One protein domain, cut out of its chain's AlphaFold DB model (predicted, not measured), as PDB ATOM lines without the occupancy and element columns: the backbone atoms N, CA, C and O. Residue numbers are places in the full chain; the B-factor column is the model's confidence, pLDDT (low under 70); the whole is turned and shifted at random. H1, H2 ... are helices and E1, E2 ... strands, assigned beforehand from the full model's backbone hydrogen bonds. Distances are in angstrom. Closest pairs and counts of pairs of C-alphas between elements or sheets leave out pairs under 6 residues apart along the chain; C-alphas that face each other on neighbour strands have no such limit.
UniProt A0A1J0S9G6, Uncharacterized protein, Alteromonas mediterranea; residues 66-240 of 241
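AT A GLANCE: This is residues 66 to 240 of the 241 residues of an uncharacterized protein of Alteromonas mediterranea (UniProt A0A1J0S9G6). A twisted sheet of four strands, E1 to E4, curls round the long helix H1, while H4 packs on its opposite face along edge strand E4. H3 touches both helices, H2 lies far out, and residues 207 to 214 stick out. The 175 printed residues hold H1, H2, H3, H4, E1, E2, E3 and E4 in that order; the sheet, E1 - E2 - E3 - E4, is antiparallel, and the class is mixed, with under half of the residues in named elements. The whole is compact, radius of gyration of the C-alphas 16.9 A, and flat, 48 by 43 by 22 A.

IN THESE COORDINATES: Find C-alpha 68 at (-25.712, -8.170, -16.899); from there H1, residues 68 to 82, runs 20.8 A. Then come H2, residues 93 to 101; H3, residues 111 to 116; H4, residues 121 to 132, 16.8 A; and E1, residues 146 to 150. E2, residues 171 to 184, 38.4 A, bends at 177; E3, residues 191 to 203, 35.3 A, bends at 194; E4, residues 228 to 239, 31.2 A, bends at 231 and ends at (-11.785, -35.585, -12.997).

HOW THE PARTS SIT: The strands form a meander, each the antiparallel neighbour of the one before; within hydrogen-bond range find N 148 and O 182, 2.9 A, in hairpin E1 and E2, N 181 and O 193, 2.8 A, in hairpin E2 and E3, and N 196 and O 236, 3.0 A, in hairpin E3 and E4. H1 is on the sheet; its closest C-alphas with E1, Asp 80 and Ala 149, are 5.4 A apart. H4 lies over E4 on the opposite face, height 8.8 A. H3 touches H1 residues 78 to 82 alone, closest C-alphas Val 115 and Ala 82, 6.0 A. H3 and H4, a hairpin, only just touch, with 3 pairs of C-alphas within 8 A, closest Gln 116 and His 124, 6.0 A. H2 touches no helix. In H1, H2, H3 and H4 every O i to N i+4 pair is within range.

THE WHOLE: The farthest C-alphas, Gly 169 and Gln 187, are 51.8 A apart. The printed part has no cut. The links H4 to E1, E1 to E2 and E3 to E4 are long. Look for pLDDT under 70 at residues 159 to 162, 166 to 169 and 206 to 218.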
ATOM      1  N   VAL A  66     -32.821  -5.873 -19.156       81.56
ATOM      2  CA  VAL A  66     -32.176  -6.774 -18.213       81.56
ATOM      3  C   VAL A  66     -30.727  -6.347 -17.980       81.56
ATOM      4  O   VAL A  66     -29.980  -6.017 -18.901       81.56
ATOM      5  N   THR A  67     -30.300  -6.381 -16.727       85.50
ATOM      6  CA  THR A  67     -28.918  -6.120 -16.325       85.50
ATOM      7  C   THR A  67     -28.004  -7.316 -16.623       85.50
ATOM      8  O   THR A  67     -28.427  -8.469 -16.640       85.50
ATOM      9  N   GLU A  68     -26.697  -7.078 -16.775       85.12
ATOM     10  CA  GLU A  68     -25.712  -8.170 -16.899       85.12
ATOM     11  C   GLU A  68     -25.795  -9.158 -15.718       85.12
ATOM     12  O   GLU A  68     -25.639 -10.366 -15.898       85.12
ATOM     13  N   GLY A  69     -26.062  -8.659 -14.506       86.31
ATOM     14  CA  GLY A  69     -26.206  -9.492 -13.311       86.31
ATOM     15  C   GLY A  69     -27.352 -10.499 -13.427       86.31
ATOM     16  O   GLY A  69     -27.182 -11.661 -13.066       86.31
ATOM     17  N   GLU A  70     -28.484 -10.085 -13.989       88.50
ATOM     18  CA  GLU A  70     -29.634 -10.963 -14.230       88.50
ATOM     19  C   GLU A  70     -29.339 -12.003 -15.315       88.50
ATOM     20  O   GLU A  70     -29.705 -13.167 -15.161       88.50
ATOM     21  N   VAL A  71     -28.603 -11.640 -16.372       89.25
ATOM     22  CA  VAL A  71     -28.172 -12.617 -17.387       89.25
ATOM     23  C   VAL A  71     -27.192 -13.634 -16.796       89.25
ATOM     24  O   VAL A  71     -27.305 -14.827 -17.077       89.25
ATOM     25  N   LYS A  72     -26.280 -13.220 -15.907       91.31
ATOM     26  CA  LYS A  72     -25.412 -14.156 -15.169       91.31
ATOM     27  C   LYS A  72     -26.209 -15.098 -14.271       91.31
ATOM     28  O   LYS A  72     -25.917 -16.289 -14.241       91.31
ATOM     29  N   GLN A  73     -27.216 -14.592 -13.556       92.19
ATOM     30  CA  GLN A  73     -28.102 -15.430 -12.739       92.19
ATOM     31  C   GLN A  73     -28.892 -16.422 -13.595       92.19
ATOM     32  O   GLN A  73     -29.021 -17.586 -13.217       92.19
ATOM     33  N   PHE A  74     -29.367 -15.989 -14.764       92.56
ATOM     34  CA  PHE A  74     -29.995 -16.869 -15.739       92.56
ATOM     35  C   PHE A  74     -29.042 -17.989 -16.169       92.56
ATOM     36  O   PHE A  74     -29.403 -19.154 -16.052       92.56
ATOM     37  N   VAL A  75     -27.804 -17.671 -16.560       94.06
ATOM     38  CA  VAL A  75     -26.793 -18.680 -16.921       94.06
ATOM     39  C   VAL A  75     -26.547 -19.670 -15.777       94.06
ATOM     40  O   VAL A  75     -26.541 -20.875 -16.008       94.06
ATOM     41  N   VAL A  76     -26.405 -19.190 -14.537       95.06
ATOM     42  CA  VAL A  76     -26.243 -20.050 -13.349       95.06
ATOM     43  C   VAL A  76     -27.435 -20.989 -13.179       95.06
ATOM     44  O   VAL A  76     -27.240 -22.183 -12.964       95.06
ATOM     45  N   LYS A  77     -28.663 -20.477 -13.323       94.25
ATOM     46  CA  LYS A  77     -29.888 -21.281 -13.255       94.25
ATOM     47  C   LYS A  77     -29.927 -22.342 -14.354       94.25
ATOM     48  O   LYS A  77     -30.336 -23.465 -14.087       94.25
ATOM     49  N   VAL A  78     -29.504 -22.000 -15.570       94.62
ATOM     50  CA  VAL A  78     -29.462 -22.951 -16.687       94.62
ATOM     51  C   VAL A  78     -28.412 -24.034 -16.454       94.62
ATOM     52  O   VAL A  78     -28.704 -25.196 -16.705       94.62
ATOM     53  N   ILE A  79     -27.230 -23.695 -15.935       95.81
ATOM     54  CA  ILE A  79     -26.204 -24.690 -15.581       95.81
ATOM     55  C   ILE A  79     -26.718 -25.616 -14.477       95.81
ATOM     56  O   ILE A  79     -26.591 -26.833 -14.593       95.81
ATOM     57  N   ASP A  80     -27.319 -25.060 -13.425       95.31
ATOM     58  CA  ASP A  80     -27.871 -25.852 -12.326       95.31
ATOM     59  C   ASP A  80     -28.970 -26.801 -12.816       95.31
ATOM     60  O   ASP A  80     -28.928 -27.991 -12.509       95.31
ATOM     61  N   ALA A  81     -29.884 -26.301 -13.655       94.25
ATOM     62  CA  ALA A  81     -30.924 -27.107 -14.277       94.25
ATOM     63  C   ALA A  81     -30.343 -28.161 -15.229       94.25
ATOM     64  O   ALA A  81     -30.758 -29.303 -15.170       94.25
ATOM     65  N   ALA A  82     -29.369 -27.830 -16.078       95.31
ATOM     66  CA  ALA A  82     -28.812 -28.764 -17.059       95.31
ATOM     67  C   ALA A  82     -27.993 -29.897 -16.420       95.31
ATOM     68  O   ALA A  82     -28.045 -31.033 -16.887       95.31
ATOM     69  N   PHE A  83     -27.267 -29.605 -15.339       96.38
ATOM     70  CA  PHE A  83     -26.329 -30.531 -14.697       96.38
ATOM     71  C   PHE A  83     -26.829 -31.066 -13.346       96.38
ATOM     72  O   PHE A  83     -26.030 -31.531 -12.529       96.38
ATOM     73  N   THR A  84     -28.142 -31.032 -13.109       95.75
ATOM     74  CA  THR A  84     -28.778 -31.651 -11.940       95.75
ATOM     75  C   THR A  84     -29.895 -32.581 -12.384       95.75
ATOM     76  O   THR A  84     -30.971 -32.134 -12.759       95.75
ATOM     77  N   TYR A  85     -29.622 -33.880 -12.332       95.31
ATOM     78  CA  TYR A  85     -30.534 -34.936 -12.764       95.31
ATOM     79  C   TYR A  85     -30.178 -36.261 -12.091       95.31
ATOM     80  O   TYR A  85     -29.102 -36.420 -11.502       95.31
ATOM     81  N   ASP A  86     -31.074 -37.234 -12.167       94.12
ATOM     82  CA  ASP A  86     -30.846 -38.579 -11.662       94.12
ATOM     83  C   ASP A  86     -31.204 -39.649 -12.696       94.12
ATOM     84  O   ASP A  86     -31.655 -39.362 -13.804       94.12
ATOM     85  N   TYR A  87     -30.895 -40.898 -12.351       91.44
ATOM     86  CA  TYR A  87     -31.082 -42.051 -13.227       91.44
ATOM     87  C   TYR A  87     -32.549 -42.358 -13.566       91.44
ATOM     88  O   TYR A  87     -32.784 -43.194 -14.433       91.44
ATOM     89  N   LEU A  88     -33.510 -41.758 -12.855       89.88
ATOM     90  CA  LEU A  88     -34.941 -41.871 -13.137       89.88
ATOM     91  C   LEU A  88     -35.415 -40.712 -14.011       89.88
ATOM     92  O   LEU A  88     -36.258 -40.917 -14.874       89.88
ATOM     93  N   SER A  89     -34.892 -39.507 -13.772       90.44
ATOM     94  CA  SER A  89     -35.315 -38.294 -14.463       90.44
ATOM     95  C   SER A  89     -34.679 -38.133 -15.838       90.44
ATOM     96  O   SER A  89     -35.217 -37.399 -16.650       90.44
ATOM     97  N   PHE A  90     -33.523 -38.744 -16.101       93.06
ATOM     98  CA  PHE A  90     -32.858 -38.684 -17.402       93.06
ATOM     99  C   PHE A  90     -32.856 -40.067 -18.041       93.06
ATOM    100  O   PHE A  90     -32.033 -40.899 -17.671       93.06
ATOM    101  N   ALA A  91     -33.783 -40.319 -18.961       89.25
ATOM    102  CA  ALA A  91     -33.913 -41.587 -19.661       89.25
ATOM    103  C   ALA A  91     -32.795 -41.790 -20.695       89.25
ATOM    104  O   ALA A  91     -32.300 -40.846 -21.326       89.25
ATOM    105  N   TYR A  92     -32.434 -43.055 -20.915       88.12
ATOM    106  CA  TYR A  92     -31.636 -43.449 -22.076       88.12
ATOM    107  C   TYR A  92     -32.479 -43.344 -23.353       88.12
ATOM    108  O   TYR A  92     -33.705 -43.333 -23.286       88.12
ATOM    109  N   ASP A  93     -31.823 -43.252 -24.512       88.00
ATOM    110  CA  ASP A  93     -32.483 -42.880 -25.773       88.00
ATOM    111  C   ASP A  93     -33.679 -43.775 -26.129       88.00
ATOM    112  O   ASP A  93     -34.744 -43.254 -26.433       88.00
ATOM    113  N   GLU A  94     -33.546 -45.099 -26.014       88.44
ATOM    114  CA  GLU A  94     -34.646 -46.037 -26.297       88.44
ATOM    115  C   GLU A  94     -35.852 -45.821 -25.364       88.44
ATOM    116  O   GLU A  94     -36.978 -45.714 -25.832       88.44
ATOM    117  N   LEU A  95     -35.621 -45.666 -24.053       86.81
ATOM    118  CA  LEU A  95     -36.701 -45.400 -23.095       86.81
ATOM    119  C   LEU A  95     -37.376 -44.051 -23.359       86.81
ATOM    120  O   LEU A  95     -38.579 -43.921 -23.167       86.81
ATOM    121  N   TYR A  96     -36.615 -43.046 -23.788       88.25
ATOM    122  CA  TYR A  96     -37.177 -41.747 -24.134       88.25
ATOM    123  C   TYR A  96     -38.106 -41.835 -25.356       88.25
ATOM    124  O   TYR A  96     -39.194 -41.262 -25.331       88.25
ATOM    125  N   GLU A  97     -37.732 -42.598 -26.387       87.12
ATOM    126  CA  GLU A  97     -38.607 -42.864 -27.538       87.12
ATOM    127  C   GLU A  97     -39.888 -43.607 -27.122       87.12
ATOM    128  O   GLU A  97     -40.983 -43.211 -27.525       87.12
ATOM    129  N   ASP A  98     -39.784 -44.608 -26.240       85.56
ATOM    130  CA  ASP A  98     -40.950 -45.336 -25.715       85.56
ATOM    131  C   ASP A  98     -41.892 -44.418 -24.903       85.56
ATOM    132  O   ASP A  98     -43.122 -44.532 -24.979       85.56
ATOM    133  N   ILE A  99     -41.332 -43.467 -24.144       83.12
ATOM    134  CA  ILE A  99     -42.100 -42.442 -23.417       83.12
ATOM    135  C   ILE A  99     -42.843 -41.532 -24.406       83.12
ATOM    136  O   ILE A  99     -44.031 -41.253 -24.212       83.12
ATOM    137  N   LEU A 100     -42.184 -41.088 -25.481       81.94
ATOM    138  CA  LEU A 100     -42.810 -40.261 -26.520       81.94
ATOM    139  C   LEU A 100     -43.916 -41.016 -27.274       81.94
ATOM    140  O   LEU A 100     -44.957 -40.428 -27.586       81.94
ATOM    141  N   ALA A 101     -43.721 -42.314 -27.517       83.44
ATOM    142  CA  ALA A 101     -44.708 -43.203 -28.126       83.44
ATOM    143  C   ALA A 101     -45.908 -43.511 -27.208       83.44
ATOM    144  O   ALA A 101     -46.946 -43.963 -27.695       83.44
ATOM    145  N   LYS A 102     -45.810 -43.182 -25.909       78.88
ATOM    146  CA  LYS A 102     -46.769 -43.533 -24.844       78.88
ATOM    147  C   LYS A 102     -46.858 -45.038 -24.573       78.88
ATOM    148  O   LYS A 102     -47.871 -45.504 -24.049       78.88
ATOM    149  N   ASP A 103     -45.802 -45.777 -24.898       81.50
ATOM    150  CA  ASP A 103     -45.697 -47.209 -24.617       81.50
ATOM    151  C   ASP A 103     -45.302 -47.471 -23.152       81.50
ATOM    152  O   ASP A 103     -45.579 -48.540 -22.605       81.50
ATOM    153  N   VAL A 104     -44.712 -46.468 -22.488       79.69
ATOM    154  CA  VAL A 104     -44.341 -46.497 -21.068       79.69
ATOM    155  C   VAL A 104     -45.024 -45.354 -20.317       79.69
ATOM    156  O   VAL A 104     -44.893 -44.183 -20.672       79.69
ATOM    157  N   GLU A 105     -45.735 -45.693 -19.240       73.38
ATOM    158  CA  GLU A 105     -46.318 -44.711 -18.324       73.38
ATOM    159  C   GLU A 105     -45.232 -44.197 -17.369       73.38
ATOM    160  O   GLU A 105     -44.568 -44.967 -16.673       73.38
ATOM    161  N   THR A 106     -45.025 -42.883 -17.366       74.69
ATOM    162  CA  THR A 106     -44.113 -42.196 -16.448       74.69
ATOM    163  C   THR A 106     -44.889 -41.142 -15.667       74.69
ATOM    164  O   THR A 106     -45.890 -40.611 -16.142       74.69
ATOM    165  N   ASP A 107     -44.450 -40.841 -14.447       75.94
ATOM    166  CA  ASP A 107     -45.098 -39.826 -13.602       75.94
ATOM    167  C   ASP A 107     -44.381 -38.466 -13.667       75.94
ATOM    168  O   ASP A 107     -44.849 -37.478 -13.098       75.94
ATOM    169  N   LEU A 108     -43.219 -38.405 -14.327       78.88
ATOM    170  CA  LEU A 108     -42.321 -37.253 -14.332       78.88
ATOM    171  C   LEU A 108     -41.837 -36.936 -15.757       78.88
ATOM    172  O   LEU A 108     -41.577 -37.869 -16.515       78.88
ATOM    173  N   PRO A 109     -41.674 -35.644 -16.108       84.50
ATOM    174  CA  PRO A 109     -41.032 -35.253 -17.360       84.50
ATOM    175  C   PRO A 109     -39.581 -35.726 -17.404       84.50
ATOM    176  O   PRO A 109     -38.884 -35.715 -16.383       84.50
ATOM    177  N   ASP A 110     -39.110 -36.048 -18.606       90.56
ATOM    178  CA  ASP A 110     -37.698 -36.323 -18.826       90.56
ATOM    179  C   ASP A 110     -36.859 -35.045 -18.660       90.56
ATOM    180  O   ASP A 110     -37.287 -33.922 -18.944       90.56
ATOM    181  N   HIS A 111     -35.618 -35.213 -18.223       92.50
ATOM    182  CA  HIS A 111     -34.652 -34.139 -18.056       92.50
ATOM    183  C   HIS A 111     -34.419 -33.349 -19.344       92.50
ATOM    184  O   HIS A 111     -34.263 -32.127 -19.290       92.50
ATOM    185  N   ARG A 112     -34.444 -34.022 -20.505       90.94
ATOM    186  CA  ARG A 112     -34.347 -33.398 -21.834       90.94
ATOM    187  C   ARG A 112     -35.393 -32.304 -21.990       90.94
ATOM    188  O   ARG A 112     -35.067 -31.212 -22.454       90.94
ATOM    189  N   ASP A 113     -36.610 -32.570 -21.545       88.62
ATOM    190  CA  ASP A 113     -37.728 -31.647 -21.655       88.62
ATOM    191  C   ASP A 113     -37.603 -30.485 -20.676       88.62
ATOM    192  O   ASP A 113     -37.797 -29.324 -21.046       88.62
ATOM    193  N   LEU A 114     -37.214 -30.788 -19.434       88.69
ATOM    194  CA  LEU A 114     -37.044 -29.801 -18.365       88.69
ATOM    195  C   LEU A 114     -36.064 -28.688 -18.742       88.69
ATOM    196  O   LEU A 114     -36.254 -27.534 -18.346       88.69
ATOM    197  N   VAL A 115     -35.028 -29.022 -19.512       91.69
ATOM    198  CA  VAL A 115     -33.997 -28.063 -19.916       91.69
ATOM    199  C   VAL A 115     -34.295 -27.396 -21.259       91.69
ATOM    200  O   VAL A 115     -33.760 -26.322 -21.523       91.69
ATOM    201  N   GLN A 116     -35.170 -27.973 -22.091       89.56
ATOM    202  CA  GLN A 116     -35.383 -27.563 -23.484       89.56
ATOM    203  C   GLN A 116     -35.678 -26.069 -23.644       89.56
ATOM    204  O   GLN A 116     -35.112 -25.405 -24.508       89.56
ATOM    205  N   ASN A 117     -36.533 -25.508 -22.787       87.12
ATOM    206  CA  ASN A 117     -36.967 -24.114 -22.909       87.12
ATOM    207  C   ASN A 117     -35.854 -23.083 -22.633       87.12
ATOM    208  O   ASN A 117     -36.032 -21.898 -22.926       87.12
ATOM    209  N   PHE A 118     -34.719 -23.494 -22.066       91.31
ATOM    210  CA  PHE A 118     -33.592 -22.597 -21.810       91.31
ATOM    211  C   PHE A 118     -32.642 -22.450 -22.998       91.31
ATOM    212  O   PHE A 118     -31.851 -21.509 -23.010       91.31
ATOM    213  N   PHE A 119     -32.714 -23.343 -23.983       91.88
ATOM    214  CA  PHE A 119     -31.760 -23.435 -25.082       91.88
ATOM    215  C   PHE A 119     -32.439 -23.151 -26.424       91.88
ATOM    216  O   PHE A 119     -33.629 -23.405 -26.611       91.88
ATOM    217  N   SER A 120     -31.668 -22.650 -27.391       89.44
ATOM    218  CA  SER A 120     -32.053 -22.761 -28.795       89.44
ATOM    219  C   SER A 120     -32.124 -24.244 -29.186       89.44
ATOM    220  O   SER A 120     -31.492 -25.091 -28.552       89.44
ATOM    221  N   LYS A 121     -32.877 -24.575 -30.242       87.69
ATOM    222  CA  LYS A 121     -33.053 -25.969 -30.680       87.69
ATOM    223  C   LYS A 121     -31.713 -26.684 -30.904       87.69
ATOM    224  O   LYS A 121     -31.480 -27.744 -30.338       87.69
ATOM    225  N   GLU A 122     -30.810 -26.063 -31.660       90.00
ATOM    226  CA  GLU A 122     -29.485 -26.622 -31.963       90.00
ATOM    227  C   GLU A 122     -28.612 -26.774 -30.707       90.00
ATOM    228  O   GLU A 122     -27.886 -27.757 -30.557       90.00
ATOM    229  N   ALA A 123     -28.684 -25.812 -29.780       92.81
ATOM    230  CA  ALA A 123     -27.928 -25.872 -28.532       92.81
ATOM    231  C   ALA A 123     -28.443 -26.970 -27.601       92.81
ATOM    232  O   ALA A 123     -27.644 -27.620 -26.932       92.81
ATOM    233  N   HIS A 124     -29.762 -27.176 -27.569       93.88
ATOM    234  CA  HIS A 124     -30.400 -28.240 -26.802       93.88
ATOM    235  C   HIS A 124     -29.983 -29.614 -27.315       93.88
ATOM    236  O   HIS A 124     -29.466 -30.413 -26.541       93.88
ATOM    237  N   GLU A 125     -30.120 -29.858 -28.619       93.06
ATOM    238  CA  GLU A 125     -29.733 -31.127 -29.245       93.06
ATOM    239  C   GLU A 125     -28.263 -31.460 -28.952       93.06
ATOM    240  O   GLU A 125     -27.941 -32.562 -28.504       93.06
ATOM    241  N   LYS A 126     -27.373 -30.472 -29.109       95.50
ATOM    242  CA  LYS A 126     -25.952 -30.625 -28.780       95.50
ATOM    243  C   LYS A 126     -25.729 -30.925 -27.294       95.50
ATOM    244  O   LYS A 126     -24.957 -31.824 -26.975       95.50
ATOM    245  N   LEU A 127     -26.402 -30.207 -26.393       95.56
ATOM    246  CA  LEU A 127     -26.287 -30.425 -24.951       95.56
ATOM    247  C   LEU A 127     -26.662 -31.859 -24.572       95.56
ATOM    248  O   LEU A 127     -25.938 -32.470 -23.794       95.56
ATOM    249  N   ILE A 128     -27.766 -32.395 -25.099       94.88
ATOM    250  CA  ILE A 128     -28.208 -33.757 -24.769       94.88
ATOM    251  C   ILE A 128     -27.188 -34.791 -25.246       94.88
ATOM    252  O   ILE A 128     -26.837 -35.693 -24.486       94.88
ATOM    253  N   VAL A 129     -26.647 -34.628 -26.457       94.38
ATOM    254  CA  VAL A 129     -25.573 -35.493 -26.972       94.38
ATOM    255  C   VAL A 129     -24.329 -35.418 -26.084       94.38
ATOM    256  O   VAL A 129     -23.772 -36.454 -25.713       94.38
ATOM    257  N   ASP A 130     -23.900 -34.215 -25.707       94.69
ATOM    258  CA  ASP A 130     -22.721 -34.021 -24.860       94.69
ATOM    259  C   ASP A 130     -22.955 -34.600 -23.450       94.69
ATOM    260  O   ASP A 130     -22.075 -35.259 -22.893       94.69
ATOM    261  N   LEU A 131     -24.154 -34.411 -22.879       94.19
ATOM    262  CA  LEU A 131     -24.541 -34.982 -21.589       94.19
ATOM    263  C   LEU A 131     -24.549 -36.504 -21.644       94.19
ATOM    264  O   LEU A 131     -23.973 -37.113 -20.751       94.19
ATOM    265  N   ASN A 132     -25.129 -37.121 -22.678       92.00
ATOM    266  CA  ASN A 132     -25.127 -38.576 -22.864       92.00
ATOM    267  C   ASN A 132     -23.701 -39.145 -22.872       92.00
ATOM    268  O   ASN A 132     -23.441 -40.156 -22.217       92.00
ATOM    269  N   ASN A 133     -22.769 -38.444 -23.521       92.75
ATOM    270  CA  ASN A 133     -21.359 -38.824 -23.621       92.75
ATOM    271  C   ASN A 133     -20.493 -38.374 -22.430       92.75
ATOM    272  O   ASN A 133     -19.273 -38.564 -22.438       92.75
ATOM    273  N   ALA A 134     -21.088 -37.777 -21.395       94.12
ATOM    274  CA  ALA A 134     -20.336 -37.234 -20.277       94.12
ATOM    275  C   ALA A 134     -19.577 -38.324 -19.496       94.12
ATOM    276  O   ALA A 134     -20.089 -39.426 -19.276       94.12
ATOM    277  N   PRO A 135     -18.380 -38.026 -18.953       93.12
ATOM    278  CA  PRO A 135     -17.548 -39.029 -18.283       93.12
ATOM    279  C   PRO A 135     -18.187 -39.617 -17.015       93.12
ATOM    280  O   PRO A 135     -17.819 -40.715 -16.585       93.12
ATOM    281  N   TRP A 136     -19.141 -38.907 -16.404       91.62
ATOM    282  CA  TRP A 136     -19.914 -39.389 -15.259       91.62
ATOM    283  C   TRP A 136     -21.103 -40.278 -15.620       91.62
ATOM    284  O   TRP A 136     -21.654 -40.908 -14.715       91.62
ATOM    285  N   ASN A 137     -21.471 -40.362 -16.899       89.25
ATOM    286  CA  ASN A 137     -22.534 -41.254 -17.348       89.25
ATOM    287  C   ASN A 137     -22.085 -42.721 -17.436       89.25
ATOM    288  O   ASN A 137     -22.918 -43.625 -17.504       89.25
ATOM    289  N   ASN A 138     -20.778 -42.982 -17.323       85.06
ATOM    290  CA  ASN A 138     -20.238 -44.329 -17.171       85.06
ATOM    291  C   ASN A 138     -20.875 -45.033 -15.956       85.06
ATOM    292  O   ASN A 138     -20.653 -44.642 -14.809       85.06
ATOM    293  N   ASN A 139     -21.652 -46.090 -16.212       83.75
ATOM    294  CA  ASN A 139     -22.445 -46.836 -15.225       83.75
ATOM    295  C   ASN A 139     -23.526 -46.018 -14.486       83.75
ATOM    296  O   ASN A 139     -23.986 -46.449 -13.429       83.75
ATOM    297  N   PHE A 140     -23.950 -44.865 -15.008       92.69
ATOM    298  CA  PHE A 140     -24.926 -43.987 -14.347       92.69
ATOM    299  C   PHE A 140     -26.250 -44.690 -14.027       92.69
ATOM    300  O   PHE A 140     -26.677 -44.691 -12.869       92.69
ATOM    301  N   TYR A 141     -26.820 -45.383 -15.014       91.69
ATOM    302  CA  TYR A 141     -28.045 -46.168 -14.858       91.69
ATOM    303  C   TYR A 141     -27.848 -47.384 -13.947       91.69
ATOM    304  O   TYR A 141     -28.603 -47.590 -12.998       91.69
ATOM    305  N   HIS A 142     -26.782 -48.160 -14.176       90.44
ATOM    306  CA  HIS A 142     -26.504 -49.375 -13.404       90.44
ATOM    307  C   HIS A 142     -26.258 -49.074 -11.917       90.44
ATOM    308  O   HIS A 142     -26.677 -49.821 -11.034       90.44
ATOM    309  N   GLU A 143     -25.552 -47.987 -11.612       93.31
ATOM    310  CA  GLU A 143     -25.239 -47.592 -10.239       93.31
ATOM    311  C   GLU A 143     -26.288 -46.670  -9.617       93.31
ATOM    312  O   GLU A 143     -26.106 -46.270  -8.466       93.31
ATOM    313  N   ARG A 144     -27.382 -46.367 -10.331       94.12
ATOM    314  CA  ARG A 144     -28.473 -45.500  -9.860       94.12
ATOM    315  C   ARG A 144     -27.948 -44.157  -9.354       94.12
ATOM    316  O   ARG A 144     -28.190 -43.747  -8.215       94.12
ATOM    317  N   ARG A 145     -27.117 -43.520 -10.176       94.81
ATOM    318  CA  ARG A 145     -26.410 -42.296  -9.799       94.81
ATOM    319  C   ARG A 145     -27.324 -41.074  -9.852       94.81
ATOM    320  O   ARG A 145     -28.274 -41.000 -10.619       94.81
ATOM    321  N   ILE A 146     -26.978 -40.105  -9.015       96.50
ATOM    322  CA  ILE A 146     -27.547 -38.762  -8.967       96.50
ATOM    323  C   ILE A 146     -26.415 -37.796  -9.289       96.50
ATOM    324  O   ILE A 146     -25.350 -37.859  -8.662       96.50
ATOM    325  N   VAL A 147     -26.644 -36.917 -10.253       96.81
ATOM    326  CA  VAL A 147     -25.721 -35.884 -10.724       96.81
ATOM    327  C   VAL A 147     -26.203 -34.539 -10.185       96.81
ATOM    328  O   VAL A 147     -27.393 -34.238 -10.215       96.81
ATOM    329  N   LYS A 148     -25.287 -33.745  -9.627       97.06
ATOM    330  CA  LYS A 148     -25.579 -32.392  -9.141       97.06
ATOM    331  C   LYS A 148     -24.502 -31.410  -9.565       97.06
ATOM    332  O   LYS A 148     -23.312 -31.696  -9.385       97.06
ATOM    333  N   ALA A 149     -24.931 -30.239 -10.012       96.69
ATOM    334  CA  ALA A 149     -24.060 -29.096 -10.214       96.69
ATOM    335  C   ALA A 149     -23.712 -28.439  -8.870       96.69
ATOM    336  O   ALA A 149     -24.526 -28.344  -7.953       96.69
ATOM    337  N   VAL A 150     -22.474 -27.976  -8.741       95.75
ATOM    338  CA  VAL A 150     -21.992 -27.162  -7.626       95.75
ATOM    339  C   VAL A 150     -21.263 -25.969  -8.223       95.75
ATOM    340  O   VAL A 150     -20.129 -26.077  -8.695       95.75
ATOM    341  N   ILE A 151     -21.938 -24.826  -8.214       94.06
ATOM    342  CA  ILE A 151     -21.454 -23.573  -8.792       94.06
ATOM    343  C   ILE A 151     -20.877 -22.732  -7.651       94.06
ATOM    344  O   ILE A 151     -21.592 -22.363  -6.724       94.06
ATOM    345  N   LEU A 152     -19.570 -22.468  -7.693       89.62
ATOM    346  CA  LEU A 152     -18.856 -21.746  -6.626       89.62
ATOM    347  C   LEU A 152     -18.557 -20.288  -6.981       89.62
ATOM    348  O   LEU A 152     -18.259 -19.486  -6.101       89.62
ATOM    349  N   SER A 153     -18.614 -19.953  -8.266       86.50
ATOM    350  CA  SER A 153     -18.293 -18.629  -8.781       86.50
ATOM    351  C   SER A 153     -19.272 -18.239  -9.883       86.50
ATOM    352  O   SER A 153     -19.674 -19.106 -10.667       86.50
ATOM    353  N   PRO A 154     -19.644 -16.953  -9.978       88.06
ATOM    354  CA  PRO A 154     -20.463 -16.475 -11.079       88.06
ATOM    355  C   PRO A 154     -19.703 -16.582 -12.417       88.06
ATOM    356  O   PRO A 154     -18.469 -16.524 -12.418       88.06
ATOM    357  N   PRO A 155     -20.419 -16.685 -13.551       91.25
ATOM    358  CA  PRO A 155     -19.814 -16.635 -14.877       91.25
ATOM    359  C   PRO A 155     -19.029 -15.334 -15.090       91.25
ATOM    360  O   PRO A 155     -19.490 -14.237 -14.741       91.25
ATOM    361  N   VAL A 156     -17.847 -15.457 -15.682       90.38
ATOM    362  CA  VAL A 156     -16.979 -14.344 -16.067       90.38
ATOM    363  C   VAL A 156     -17.280 -13.995 -17.513       90.38
ATOM    364  O   VAL A 156     -17.433 -14.865 -18.356       90.38
ATOM    365  N   LYS A 157     -17.424 -12.709 -17.805       87.94
ATOM    366  CA  LYS A 157     -17.713 -12.245 -19.159       87.94
ATOM    367  C   LYS A 157     -16.446 -12.313 -20.016       87.94
ATOM    368  O   LYS A 157     -15.410 -11.814 -19.584       87.94
ATOM    369  N   ASP A 158     -16.550 -12.850 -21.231       80.00
ATOM    370  CA  ASP A 158     -15.382 -13.066 -22.107       80.00
ATOM    371  C   ASP A 158     -14.889 -11.790 -22.804       80.00
ATOM    372  O   ASP A 158     -13.734 -11.703 -23.215       80.00
ATOM    373  N   SER A 159     -15.751 -10.775 -22.936       66.31
ATOM    374  CA  SER A 159     -15.416  -9.505 -23.585       66.31
ATOM    375  C   SER A 159     -15.560  -8.308 -22.649       66.31
ATOM    376  O   SER A 159     -16.552  -8.175 -21.930       66.31
ATOM    377  N   TYR A 160     -14.609  -7.375 -22.738       57.50
ATOM    378  CA  TYR A 160     -14.697  -6.055 -22.105       57.50
ATOM    379  C   TYR A 160     -15.759  -5.156 -22.759       57.50
ATOM    380  O   TYR A 160     -16.303  -4.269 -22.102       57.50
ATOM    381  N   SER A 161     -16.082  -5.377 -24.039       56.75
ATOM    382  CA  SER A 161     -17.178  -4.665 -24.711       56.75
ATOM    383  C   SER A 161     -18.538  -5.155 -24.199       56.75
ATOM    384  O   SER A 161     -18.661  -6.300 -23.776       56.75
ATOM    385  N   GLY A 162     -19.538  -4.267 -24.165       64.69
ATOM    386  CA  GLY A 162     -20.906  -4.496 -23.671       64.69
ATOM    387  C   GLY A 162     -21.682  -5.606 -24.400       64.69
ATOM    388  O   GLY A 162     -21.139  -6.647 -24.751       64.69
ATOM    389  N   TRP A 163     -22.980  -5.410 -24.597       72.12
ATOM    390  CA  TRP A 163     -23.802  -6.308 -25.411       72.12
ATOM    391  C   TRP A 163     -23.241  -6.417 -26.835       72.12
ATOM    392  O   TRP A 163     -22.882  -5.402 -27.436       72.12
ATOM    393  N   GLN A 164     -23.148  -7.632 -27.373       72.31
ATOM    394  CA  GLN A 164     -22.627  -7.870 -28.721       72.31
ATOM    395  C   GLN A 164     -23.772  -8.175 -29.679       72.31
ATOM    396  O   GLN A 164     -24.695  -8.889 -29.312       72.31
ATOM    397  N   LYS A 165     -23.712  -7.677 -30.914       70.31
ATOM    398  CA  LYS A 165     -24.634  -8.118 -31.967       70.31
ATOM    399  C   LYS A 165     -24.122  -9.419 -32.582       70.31
ATOM    400  O   LYS A 165     -22.991  -9.469 -33.061       70.31
ATOM    401  N   GLY A 166     -24.948 -10.457 -32.556       65.44
ATOM    402  CA  GLY A 166     -24.746 -11.702 -33.280       65.44
ATOM    403  C   GLY A 166     -24.836 -11.513 -34.793       65.44
ATOM    404  O   GLY A 166     -25.240 -10.461 -35.288       65.44
ATOM    405  N   GLN A 167     -24.473 -12.557 -35.541       65.38
ATOM    406  CA  GLN A 167     -24.571 -12.571 -37.009       65.38
ATOM    407  C   GLN A 167     -26.019 -12.441 -37.511       65.38
ATOM    408  O   GLN A 167     -26.261 -11.942 -38.602       65.38
ATOM    409  N   ASP A 168     -26.974 -12.850 -36.681       63.28
ATOM    410  CA  ASP A 168     -28.422 -12.711 -36.847       63.28
ATOM    411  C   ASP A 168     -28.960 -11.341 -36.389       63.28
ATOM    412  O   ASP A 168     -30.169 -11.121 -36.370       63.28
ATOM    413  N   GLY A 169     -28.074 -10.421 -35.994       65.25
ATOM    414  CA  GLY A 169     -28.413  -9.087 -35.501       65.25
ATOM    415  C   GLY A 169     -28.890  -9.042 -34.046       65.25
ATOM    416  O   GLY A 169     -29.107  -7.948 -33.527       65.25
ATOM    417  N   ARG A 170     -29.022 -10.193 -33.372       73.75
ATOM    418  CA  ARG A 170     -29.535 -10.290 -31.995       73.75
ATOM    419  C   ARG A 170     -28.488  -9.922 -30.958       73.75
ATOM    420  O   ARG A 170     -27.294 -10.071 -31.195       73.75
ATOM    421  N   LEU A 171     -28.931  -9.480 -29.784       82.12
ATOM    422  CA  LEU A 171     -28.021  -9.261 -28.663       82.12
ATOM    423  C   LEU A 171     -27.532 -10.598 -28.096       82.12
ATOM    424  O   LEU A 171     -28.334 -11.463 -27.750       82.12
ATOM    425  N   ASN A 172     -26.215 -10.710 -27.958       86.50
ATOM    426  CA  ASN A 172     -25.492 -11.846 -27.416       86.50
ATOM    427  C   ASN A 172     -24.597 -11.409 -26.254       86.50
ATOM    428  O   ASN A 172     -24.035 -10.306 -26.244       86.50
ATOM    429  N   MET A 173     -24.401 -12.325 -25.309       87.94
ATOM    430  CA  MET A 173     -23.349 -12.250 -24.304       87.94
ATOM    431  C   MET A 173     -22.646 -13.591 -24.186       87.94
ATOM    432  O   MET A 173     -23.299 -14.629 -24.108       87.94
ATOM    433  N   SER A 174     -21.319 -13.538 -24.132       90.75
ATOM    434  CA  SER A 174     -20.478 -14.716 -23.936       90.75
ATOM    435  C   SER A 174     -19.878 -14.689 -22.540       90.75
ATOM    436  O   SER A 174     -19.383 -13.645 -22.087       90.75
ATOM    437  N   TYR A 175     -19.967 -15.825 -21.863       92.44
ATOM    438  CA  TYR A 175     -19.398 -16.033 -20.548       92.44
ATOM    439  C   TYR A 175     -18.585 -17.318 -20.518       92.44
ATOM    440  O   TYR A 175     -18.988 -18.332 -21.084       92.44
ATOM    441  N   SER A 176     -17.525 -17.305 -19.728       94.50
ATOM    442  CA  SER A 176     -16.759 -18.479 -19.359       94.50
ATOM    443  C   SER A 176     -16.741 -18.660 -17.850       94.50
ATOM    444  O   SER A 176     -17.009 -17.753 -17.054       94.50
ATOM    445  N   GLY A 177     -16.434 -19.873 -17.422       94.19
ATOM    446  CA  GLY A 177     -16.264 -20.160 -16.014       94.19
ATOM    447  C   GLY A 177     -16.019 -21.629 -15.766       94.19
ATOM    448  O   GLY A 177     -15.693 -22.402 -16.666       94.19
ATOM    449  N   TYR A 178     -16.191 -22.017 -14.510       95.19
ATOM    450  CA  TYR A 178     -16.175 -23.415 -14.132       95.19
ATOM    451  C   TYR A 178     -17.206 -23.698 -13.043       95.19
ATOM    452  O   TYR A 178     -17.577 -22.826 -12.255       95.19
ATOM    453  N   PHE A 179     -17.654 -24.942 -12.996       96.06
ATOM    454  CA  PHE A 179     -18.437 -25.494 -11.898       96.06
ATOM    455  C   PHE A 179     -17.976 -26.923 -11.628       96.06
ATOM    456  O   PHE A 179     -17.137 -27.470 -12.346       96.06
ATOM    457  N   PHE A 180     -18.491 -27.529 -10.566       96.25
ATOM    458  CA  PHE A 180     -18.223 -28.925 -10.266       96.25
ATOM    459  C   PHE A 180     -19.465 -29.765 -10.488       96.25
ATOM    460  O   PHE A 180     -20.544 -29.421 -10.017       96.25
ATOM    461  N   VAL A 181     -19.299 -30.905 -11.140       96.62
ATOM    462  CA  VAL A 181     -20.310 -31.954 -11.178       96.62
ATOM    463  C   VAL A 181     -19.967 -32.983 -10.116       96.62
ATOM    464  O   VAL A 181     -18.875 -33.558 -10.106       96.62
ATOM    465  N   VAL A 182     -20.905 -33.218  -9.204       95.94
ATOM    466  CA  VAL A 182     -20.782 -34.217  -8.146       95.94
ATOM    467  C   VAL A 182     -21.773 -35.334  -8.408       95.94
ATOM    468  O   VAL A 182     -22.977 -35.109  -8.464       95.94
ATOM    469  N   THR A 183     -21.261 -36.556  -8.506       95.38
ATOM    470  CA  THR A 183     -22.066 -37.747  -8.776       95.38
ATOM    471  C   THR A 183     -22.054 -38.644  -7.550       95.38
ATOM    472  O   THR A 183     -20.995 -38.964  -6.996       95.38
ATOM    473  N   LYS A 184     -23.237 -39.039  -7.086       95.06
ATOM    474  CA  LYS A 184     -23.423 -39.847  -5.876       95.06
ATOM    475  C   LYS A 184     -24.301 -41.051  -6.187       95.06
ATOM    476  O   LYS A 184     -25.195 -40.959  -7.013       95.06
ATOM    477  N   ALA A 185     -24.050 -42.158  -5.506       94.06
ATOM    478  CA  ALA A 185     -24.898 -43.345  -5.521       94.06
ATOM    479  C   ALA A 185     -24.799 -44.040  -4.160       94.06
ATOM    480  O   ALA A 185     -23.792 -43.902  -3.456       94.06
ATOM    481  N   TYR A 186     -25.845 -44.771  -3.777       91.44
ATOM    482  CA  TYR A 186     -25.870 -45.498  -2.511       91.44
ATOM    483  C   TYR A 186     -24.755 -46.552  -2.478       91.44
ATOM    484  O   TYR A 186     -24.605 -47.324  -3.420       91.44
ATOM    485  N   GLN A 187     -23.947 -46.558  -1.411       91.31
ATOM    486  CA  GLN A 187     -22.803 -47.473  -1.231       91.31
ATOM    487  C   GLN A 187     -21.727 -47.414  -2.339       91.31
ATOM    488  O   GLN A 187     -20.897 -48.316  -2.453       91.31
ATOM    489  N   LYS A 188     -21.691 -46.347  -3.145       91.75
ATOM    490  CA  LYS A 188     -20.692 -46.148  -4.206       91.75
ATOM    491  C   LYS A 188     -19.827 -44.926  -3.934       91.75
ATOM    492  O   LYS A 188     -20.229 -43.978  -3.258       91.75
ATOM    493  N   ARG A 189     -18.618 -44.922  -4.504       90.69
ATOM    494  CA  ARG A 189     -17.710 -43.773  -4.401       90.69
ATOM    495  C   ARG A 189     -18.334 -42.553  -5.090       90.69
ATOM    496  O   ARG A 189     -18.755 -42.623  -6.249       90.69
ATOM    497  N   THR A 190     -18.351 -41.433  -4.367       93.31
ATOM    498  CA  THR A 190     -18.707 -40.122  -4.927       93.31
ATOM    499  C   THR A 190     -17.645 -39.710  -5.941       93.31
ATOM    500  O   THR A 190     -16.452 -39.775  -5.638       93.31
ATOM    501  N   MET A 191     -18.068 -39.291  -7.131       93.38
ATOM    502  CA  MET A 191     -17.169 -38.766  -8.161       93.38
ATOM    503  C   MET A 191     -17.338 -37.254  -8.260       93.38
ATOM    504  O   MET A 191     -18.438 -36.739  -8.062       93.38
ATOM    505  N   ARG A 192     -16.242 -36.546  -8.529       94.81
ATOM    506  CA  ARG A 192     -16.228 -35.095  -8.690       94.81
ATOM    507  C   ARG A 192     -15.500 -34.754  -9.979       94.81
ATOM    508  O   ARG A 192     -14.408 -35.262 -10.225       94.81
ATOM    509  N   PHE A 193     -16.107 -33.901 -10.780       95.50
ATOM    510  CA  PHE A 193     -15.548 -33.425 -12.035       95.50
ATOM    511  C   PHE A 193     -15.561 -31.910 -12.015       95.50
ATOM    512  O   PHE A 193     -16.562 -31.315 -11.628       95.50
ATOM    513  N   ARG A 194     -14.451 -31.292 -12.400       95.44
ATOM    514  CA  ARG A 194     -14.420 -29.872 -12.716       95.44
ATOM    515  C   ARG A 194     -14.856 -29.728 -14.165       95.44
ATOM    516  O   ARG A 194     -14.265 -30.355 -15.036       95.44
ATOM    517  N   VAL A 195     -15.877 -28.920 -14.401       96.50
ATOM    518  CA  VAL A 195     -16.388 -28.617 -15.734       96.50
ATOM    519  C   VAL A 195     -16.040 -27.174 -16.041       96.50
ATOM    520  O   VAL A 195     -16.565 -26.267 -15.396       96.50
ATOM    521  N   ASN A 196     -15.127 -26.967 -16.984       95.88
ATOM    522  CA  ASN A 196     -14.860 -25.645 -17.540       95.88
ATOM    523  C   ASN A 196     -15.829 -25.437 -18.705       95.88
ATOM    524  O   ASN A 196     -16.034 -26.360 -19.494       95.88
ATOM    525  N   TYR A 197     -16.453 -24.266 -18.792       95.25
ATOM    526  CA  TYR A 197     -17.478 -23.995 -19.795       95.25
ATOM    527  C   TYR A 197     -17.295 -22.638 -20.464       95.25
ATOM    528  O   TYR A 197     -16.778 -21.694 -19.865       95.25
ATOM    529  N   GLU A 198     -17.814 -22.564 -21.683       95.19
ATOM    530  CA  GLU A 198     -18.070 -21.353 -22.450       95.19
ATOM    531  C   GLU A 198     -19.538 -21.373 -22.877       95.19
ATOM    532  O   GLU A 198     -20.034 -22.359 -23.430       95.19
ATOM    533  N   VAL A 199     -20.254 -20.287 -22.615       94.44
ATOM    534  CA  VAL A 199     -21.679 -20.167 -22.900       94.44
ATOM    535  C   VAL A 199     -21.973 -18.863 -23.609       94.44
ATOM    536  O   VAL A 199     -21.565 -17.790 -23.168       94.44
ATOM    537  N   VAL A 200     -22.738 -18.954 -24.692       93.06
ATOM    538  CA  VAL A 200     -23.276 -17.793 -25.397       93.06
ATOM    539  C   VAL A 200     -24.772 -17.737 -25.134       93.06
ATOM    540  O   VAL A 200     -25.525 -18.602 -25.585       93.06
ATOM    541  N   ALA A 201     -25.204 -16.716 -24.404       91.31
ATOM    542  CA  ALA A 201     -26.607 -16.369 -24.257       91.31
ATOM    543  C   ALA A 201     -27.011 -15.407 -25.380       91.31
ATOM    544  O   ALA A 201     -26.271 -14.474 -25.691       91.31
ATOM    545  N   GLU A 202     -28.187 -15.615 -25.962       89.19
ATOM    546  CA  GLU A 202     -28.799 -14.728 -26.948       89.19
ATOM    547  C   GLU A 202     -30.199 -14.312 -26.500       89.19
ATOM    548  O   GLU A 202     -30.901 -15.058 -25.809       89.19
ATOM    549  N   ARG A 203     -30.631 -13.124 -26.910       83.75
ATOM    550  CA  ARG A 203     -32.015 -12.694 -26.720       83.75
ATOM    551  C   ARG A 203     -32.958 -13.556 -27.563       83.75
ATOM    552  O   ARG A 203     -32.709 -13.789 -28.749       83.75
ATOM    553  N   LYS A 204     -34.054 -14.023 -26.958       79.94
ATOM    554  CA  LYS A 204     -35.074 -14.827 -27.642       79.94
ATOM    555  C   LYS A 204     -35.746 -14.010 -28.750       79.94
ATOM    556  O   LYS A 204     -35.951 -12.808 -28.576       79.94
ATOM    557  N   PRO A 205     -36.163 -14.644 -29.858       71.25
ATOM    558  CA  PRO A 205     -37.083 -14.000 -30.786       71.25
ATOM    559  C   PRO A 205     -38.408 -13.682 -30.084       71.25
ATOM    560  O   PRO A 205     -38.890 -14.499 -29.297       71.25
ATOM    561  N   ASN A 206     -39.027 -12.546 -30.418       58.66
ATOM    562  CA  ASN A 206     -40.421 -12.299 -30.060       58.66
ATOM    563  C   ASN A 206     -41.283 -13.398 -30.703       58.66
ATOM    564  O   ASN A 206     -41.315 -13.501 -31.936       58.66
ATOM    565  N   PRO A 207     -41.920 -14.276 -29.906       54.00
ATOM    566  CA  PRO A 207     -42.589 -15.441 -30.449       54.00
ATOM    567  C   PRO A 207     -43.810 -14.990 -31.250       54.00
ATOM    568  O   PRO A 207     -44.784 -14.491 -30.691       54.00
ATOM    569  N   VAL A 208     -43.789 -15.212 -32.565       40.06
ATOM    570  CA  VAL A 208     -45.039 -15.361 -33.316       40.06
ATOM    571  C   VAL A 208     -45.570 -16.722 -32.914       40.06
ATOM    572  O   VAL A 208     -44.885 -17.726 -33.115       40.06
ATOM    573  N   GLY A 209     -46.718 -16.718 -32.234       41.38
ATOM    574  CA  GLY A 209     -47.298 -17.866 -31.545       41.38
ATOM    575  C   GLY A 209     -47.161 -19.157 -32.342       41.38
ATOM    576  O   GLY A 209     -47.924 -19.420 -33.266       41.38
ATOM    577  N   THR A 210     -46.182 -19.969 -31.960       42.81
ATOM    578  CA  THR A 210     -46.096 -21.357 -32.383       42.81
ATOM    579  C   THR A 210     -46.815 -22.152 -31.314       42.81
ATOM    580  O   THR A 210     -46.412 -22.174 -30.151       42.81
ATOM    581  N   VAL A 211     -47.934 -22.757 -31.707       42.97
ATOM    582  CA  VAL A 211     -48.579 -23.809 -30.930       42.97
ATOM    583  C   VAL A 211     -47.543 -24.927 -30.831       42.97
ATOM    584  O   VAL A 211     -47.312 -25.639 -31.802       42.97
ATOM    585  N   LYS A 212     -46.818 -25.007 -29.708       52.06
ATOM    586  CA  LYS A 212     -46.006 -26.189 -29.415       52.06
ATOM    587  C   LYS A 212     -46.984 -27.339 -29.205       52.06
ATOM    588  O   LYS A 212     -47.954 -27.162 -28.469       52.06
ATOM    589  N   ASP A 213     -46.728 -28.483 -29.831       47.59
ATOM    590  CA  ASP A 213     -47.475 -29.701 -29.537       47.59
ATOM    591  C   ASP A 213     -47.347 -29.992 -28.039       47.59
ATOM    592  O   ASP A 213     -46.275 -30.300 -27.514       47.59
ATOM    593  N   THR A 214     -48.447 -29.794 -27.320       52.59
ATOM    594  CA  THR A 214     -48.514 -30.024 -25.883       52.59
ATOM    595  C   THR A 214     -48.665 -31.526 -25.659       52.59
ATOM    596  O   THR A 214     -49.762 -32.070 -25.789       52.59
ATOM    597  N   TYR A 215     -47.570 -32.214 -25.356       61.59
ATOM    598  CA  TYR A 215     -47.609 -33.585 -24.843       61.59
ATOM    599  C   TYR A 215     -47.903 -33.577 -23.328       61.59
ATOM    600  O   TYR A 215     -47.924 -32.521 -22.694       61.59
ATOM    601  N   TYR A 216     -48.182 -34.749 -22.746       65.69
ATOM    602  CA  TYR A 216     -48.757 -34.904 -21.398       65.69
ATOM    603  C   TYR A 216     -48.014 -34.132 -20.288       65.69
ATOM    604  O   TYR A 216     -48.660 -33.516 -19.443       65.69
ATOM    605  N   PHE A 217     -46.677 -34.077 -20.330       69.75
ATOM    606  CA  PHE A 217     -45.878 -33.383 -19.311       69.75
ATOM    607  C   PHE A 217     -45.590 -31.915 -19.608       69.75
ATOM    608  O   PHE A 217     -44.996 -31.239 -18.769       69.75
ATOM    609  N   TYR A 218     -46.034 -31.383 -20.748       67.50
ATOM    610  CA  TYR A 218     -45.820 -29.982 -21.110       67.50
ATOM    611  C   TYR A 218     -46.188 -28.981 -19.990       67.50
ATOM    612  O   TYR A 218     -45.420 -28.045 -19.772       67.50
ATOM    613  N   PRO A 219     -47.286 -29.162 -19.217       71.56
ATOM    614  CA  PRO A 219     -47.611 -28.269 -18.101       71.56
ATOM    615  C   PRO A 219     -46.603 -28.293 -16.942       71.56
ATOM    616  O   PRO A 219     -46.566 -27.349 -16.155       71.56
ATOM    617  N   LEU A 220     -45.819 -29.365 -16.806       75.94
ATOM    618  CA  LEU A 220     -44.821 -29.538 -15.746       75.94
ATOM    619  C   LEU A 220     -43.438 -29.011 -16.146       75.94
ATOM    620  O   LEU A 220     -42.590 -28.797 -15.280       75.94
ATOM    621  N   VAL A 221     -43.202 -28.785 -17.441       76.75
ATOM    622  CA  VAL A 221     -41.929 -28.263 -17.939       76.75
ATOM    623  C   VAL A 221     -41.807 -26.772 -17.595       76.75
ATOM    624  O   VAL A 221     -42.687 -25.981 -17.951       76.75
ATOM    625  N   PRO A 222     -40.704 -26.333 -16.957       75.88
ATOM    626  CA  PRO A 222     -40.477 -24.927 -16.665       75.88
ATOM    627  C   PRO A 222     -40.519 -24.082 -17.939       75.88
ATOM    628  O   PRO A 222     -39.746 -24.288 -18.878       75.88
ATOM    629  N   GLN A 223     -41.399 -23.084 -17.971       77.12
ATOM    630  CA  GLN A 223     -41.386 -22.101 -19.045       77.12
ATOM    631  C   GLN A 223     -40.233 -21.121 -18.829       77.12
ATOM    632  O   GLN A 223     -40.072 -20.542 -17.751       77.12
ATOM    633  N   ASN A 224     -39.442 -20.894 -19.875       77.50
ATOM    634  CA  ASN A 224     -38.478 -19.807 -19.873       77.50
ATOM    635  C   ASN A 224     -39.198 -18.498 -20.220       77.50
ATOM    636  O   ASN A 224     -39.335 -18.141 -21.390       77.50
ATOM    637  N   THR A 225     -39.669 -17.786 -19.201       76.75
ATOM    638  CA  THR A 225     -40.293 -16.460 -19.343       76.75
ATOM    639  C   THR A 225     -39.270 -15.329 -19.473       76.75
ATOM    640  O   THR A 225     -39.642 -14.206 -19.794       76.75
ATOM    641  N   PHE A 226     -37.980 -15.617 -19.278       81.75
ATOM    642  CA  PHE A 226     -36.901 -14.634 -19.334       81.75
ATOM    643  C   PHE A 226     -36.577 -14.219 -20.772       81.75
ATOM    644  O   PHE A 226     -36.751 -15.013 -21.688       81.75
ATOM    645  N   GLU A 227     -36.083 -12.999 -20.990       80.56
ATOM    646  CA  GLU A 227     -35.797 -12.445 -22.328       80.56
ATOM    647  C   GLU A 227     -34.706 -13.231 -23.098       80.56
ATOM    648  O   GLU A 227     -34.633 -13.146 -24.321       80.56
ATOM    649  N   TRP A 228     -33.898 -14.045 -22.408       87.25
ATOM    650  CA  TRP A 228     -32.715 -14.720 -22.955       87.25
ATOM    651  C   TRP A 228     -32.865 -16.244 -23.058       87.25
ATOM    652  O   TRP A 228     -33.607 -16.874 -22.303       87.25
ATOM    653  N   GLN A 229     -32.119 -16.840 -23.986       91.31
ATOM    654  CA  GLN A 229     -31.904 -18.280 -24.141       91.31
ATOM    655  C   GLN A 229     -30.421 -18.571 -24.394       91.31
ATOM    656  O   GLN A 229     -29.651 -17.678 -24.739       91.31
ATOM    657  N   ILE A 230     -30.000 -19.821 -24.236       93.56
ATOM    658  CA  ILE A 230     -28.638 -20.254 -24.543       93.56
ATOM    659  C   ILE A 230     -28.536 -20.633 -26.021       93.56
ATOM    660  O   ILE A 230     -29.191 -21.569 -26.475       93.56
ATOM    661  N   LYS A 231     -27.696 -19.907 -26.764       92.25
ATOM    662  CA  LYS A 231     -27.389 -20.153 -28.181       92.25
ATOM    663  C   LYS A 231     -26.348 -21.248 -28.363       92.25
ATOM    664  O   LYS A 231     -26.390 -21.989 -29.336       92.25
ATOM    665  N   SER A 232     -25.368 -21.308 -27.469       93.38
ATOM    666  CA  SER A 232     -24.344 -22.343 -27.484       93.38
ATOM    667  C   SER A 232     -23.794 -22.566 -26.085       93.38
ATOM    668  O   SER A 232     -23.672 -21.636 -25.287       93.38
ATOM    669  N   PHE A 233     -23.481 -23.821 -25.791       95.19
ATOM    670  CA  PHE A 233     -22.894 -24.241 -24.532       95.19
ATOM    671  C   PHE A 233     -21.810 -25.266 -24.852       95.19
ATOM    672  O   PHE A 233     -22.100 -26.325 -25.404       95.19
ATOM    673  N   LYS A 234     -20.556 -24.918 -24.580       95.25
ATOM    674  CA  LYS A 234     -19.399 -25.795 -24.754       95.25
ATOM    675  C   LYS A 234     -18.792 -26.050 -23.393       95.25
ATOM    676  O   LYS A 234     -18.690 -25.129 -22.585       95.25
ATOM    677  N   TRP A 235     -18.379 -27.280 -23.144       95.94
ATOM    678  CA  TRP A 235     -17.776 -27.626 -21.874       95.94
ATOM    679  C   TRP A 235     -16.813 -28.794 -22.004       95.94
ATOM    680  O   TRP A 235     -16.951 -29.649 -22.875       95.94
ATOM    681  N   GLU A 236     -15.853 -28.822 -21.090       95.12
ATOM    682  CA  GLU A 236     -14.892 -29.903 -20.936       95.12
ATOM    683  C   GLU A 236     -14.826 -30.298 -19.465       95.12
ATOM    684  O   GLU A 236     -14.829 -29.447 -18.570       95.12
ATOM    685  N   ALA A 237     -14.797 -31.605 -19.215       94.19
ATOM    686  CA  ALA A 237     -14.809 -32.161 -17.874       94.19
ATOM    687  C   ALA A 237     -13.488 -32.850 -17.543       94.19
ATOM    688  O   ALA A 237     -13.081 -33.806 -18.201       94.19
ATOM    689  N   GLU A 238     -12.884 -32.435 -16.439       93.38
ATOM    690  CA  GLU A 238     -11.704 -33.065 -15.864       93.38
ATOM    691  C   GLU A 238     -12.061 -33.706 -14.527       93.38
ATOM    692  O   GLU A 238     -12.772 -33.131 -13.697       93.38
ATOM    693  N   ARG A 239     -11.564 -34.920 -14.280       87.12
ATOM    694  CA  ARG A 239     -11.785 -35.585 -12.997       87.12
ATOM    695  C   ARG A 239     -11.015 -34.842 -11.905       87.12
ATOM    696  O   ARG A 239      -9.789 -34.835 -11.904       87.12
ATOM    697  N   SER A 240     -11.741 -34.265 -10.952       78.12
ATOM    698  CA  SER A 240     -11.143 -33.674  -9.756       78.12
ATOM    699  C   SER A 240     -10.812 -34.798  -8.775       78.12
ATOM    700  O   SER A 240     -11.669 -35.648  -8.509       78.12
TER     701      SER A 240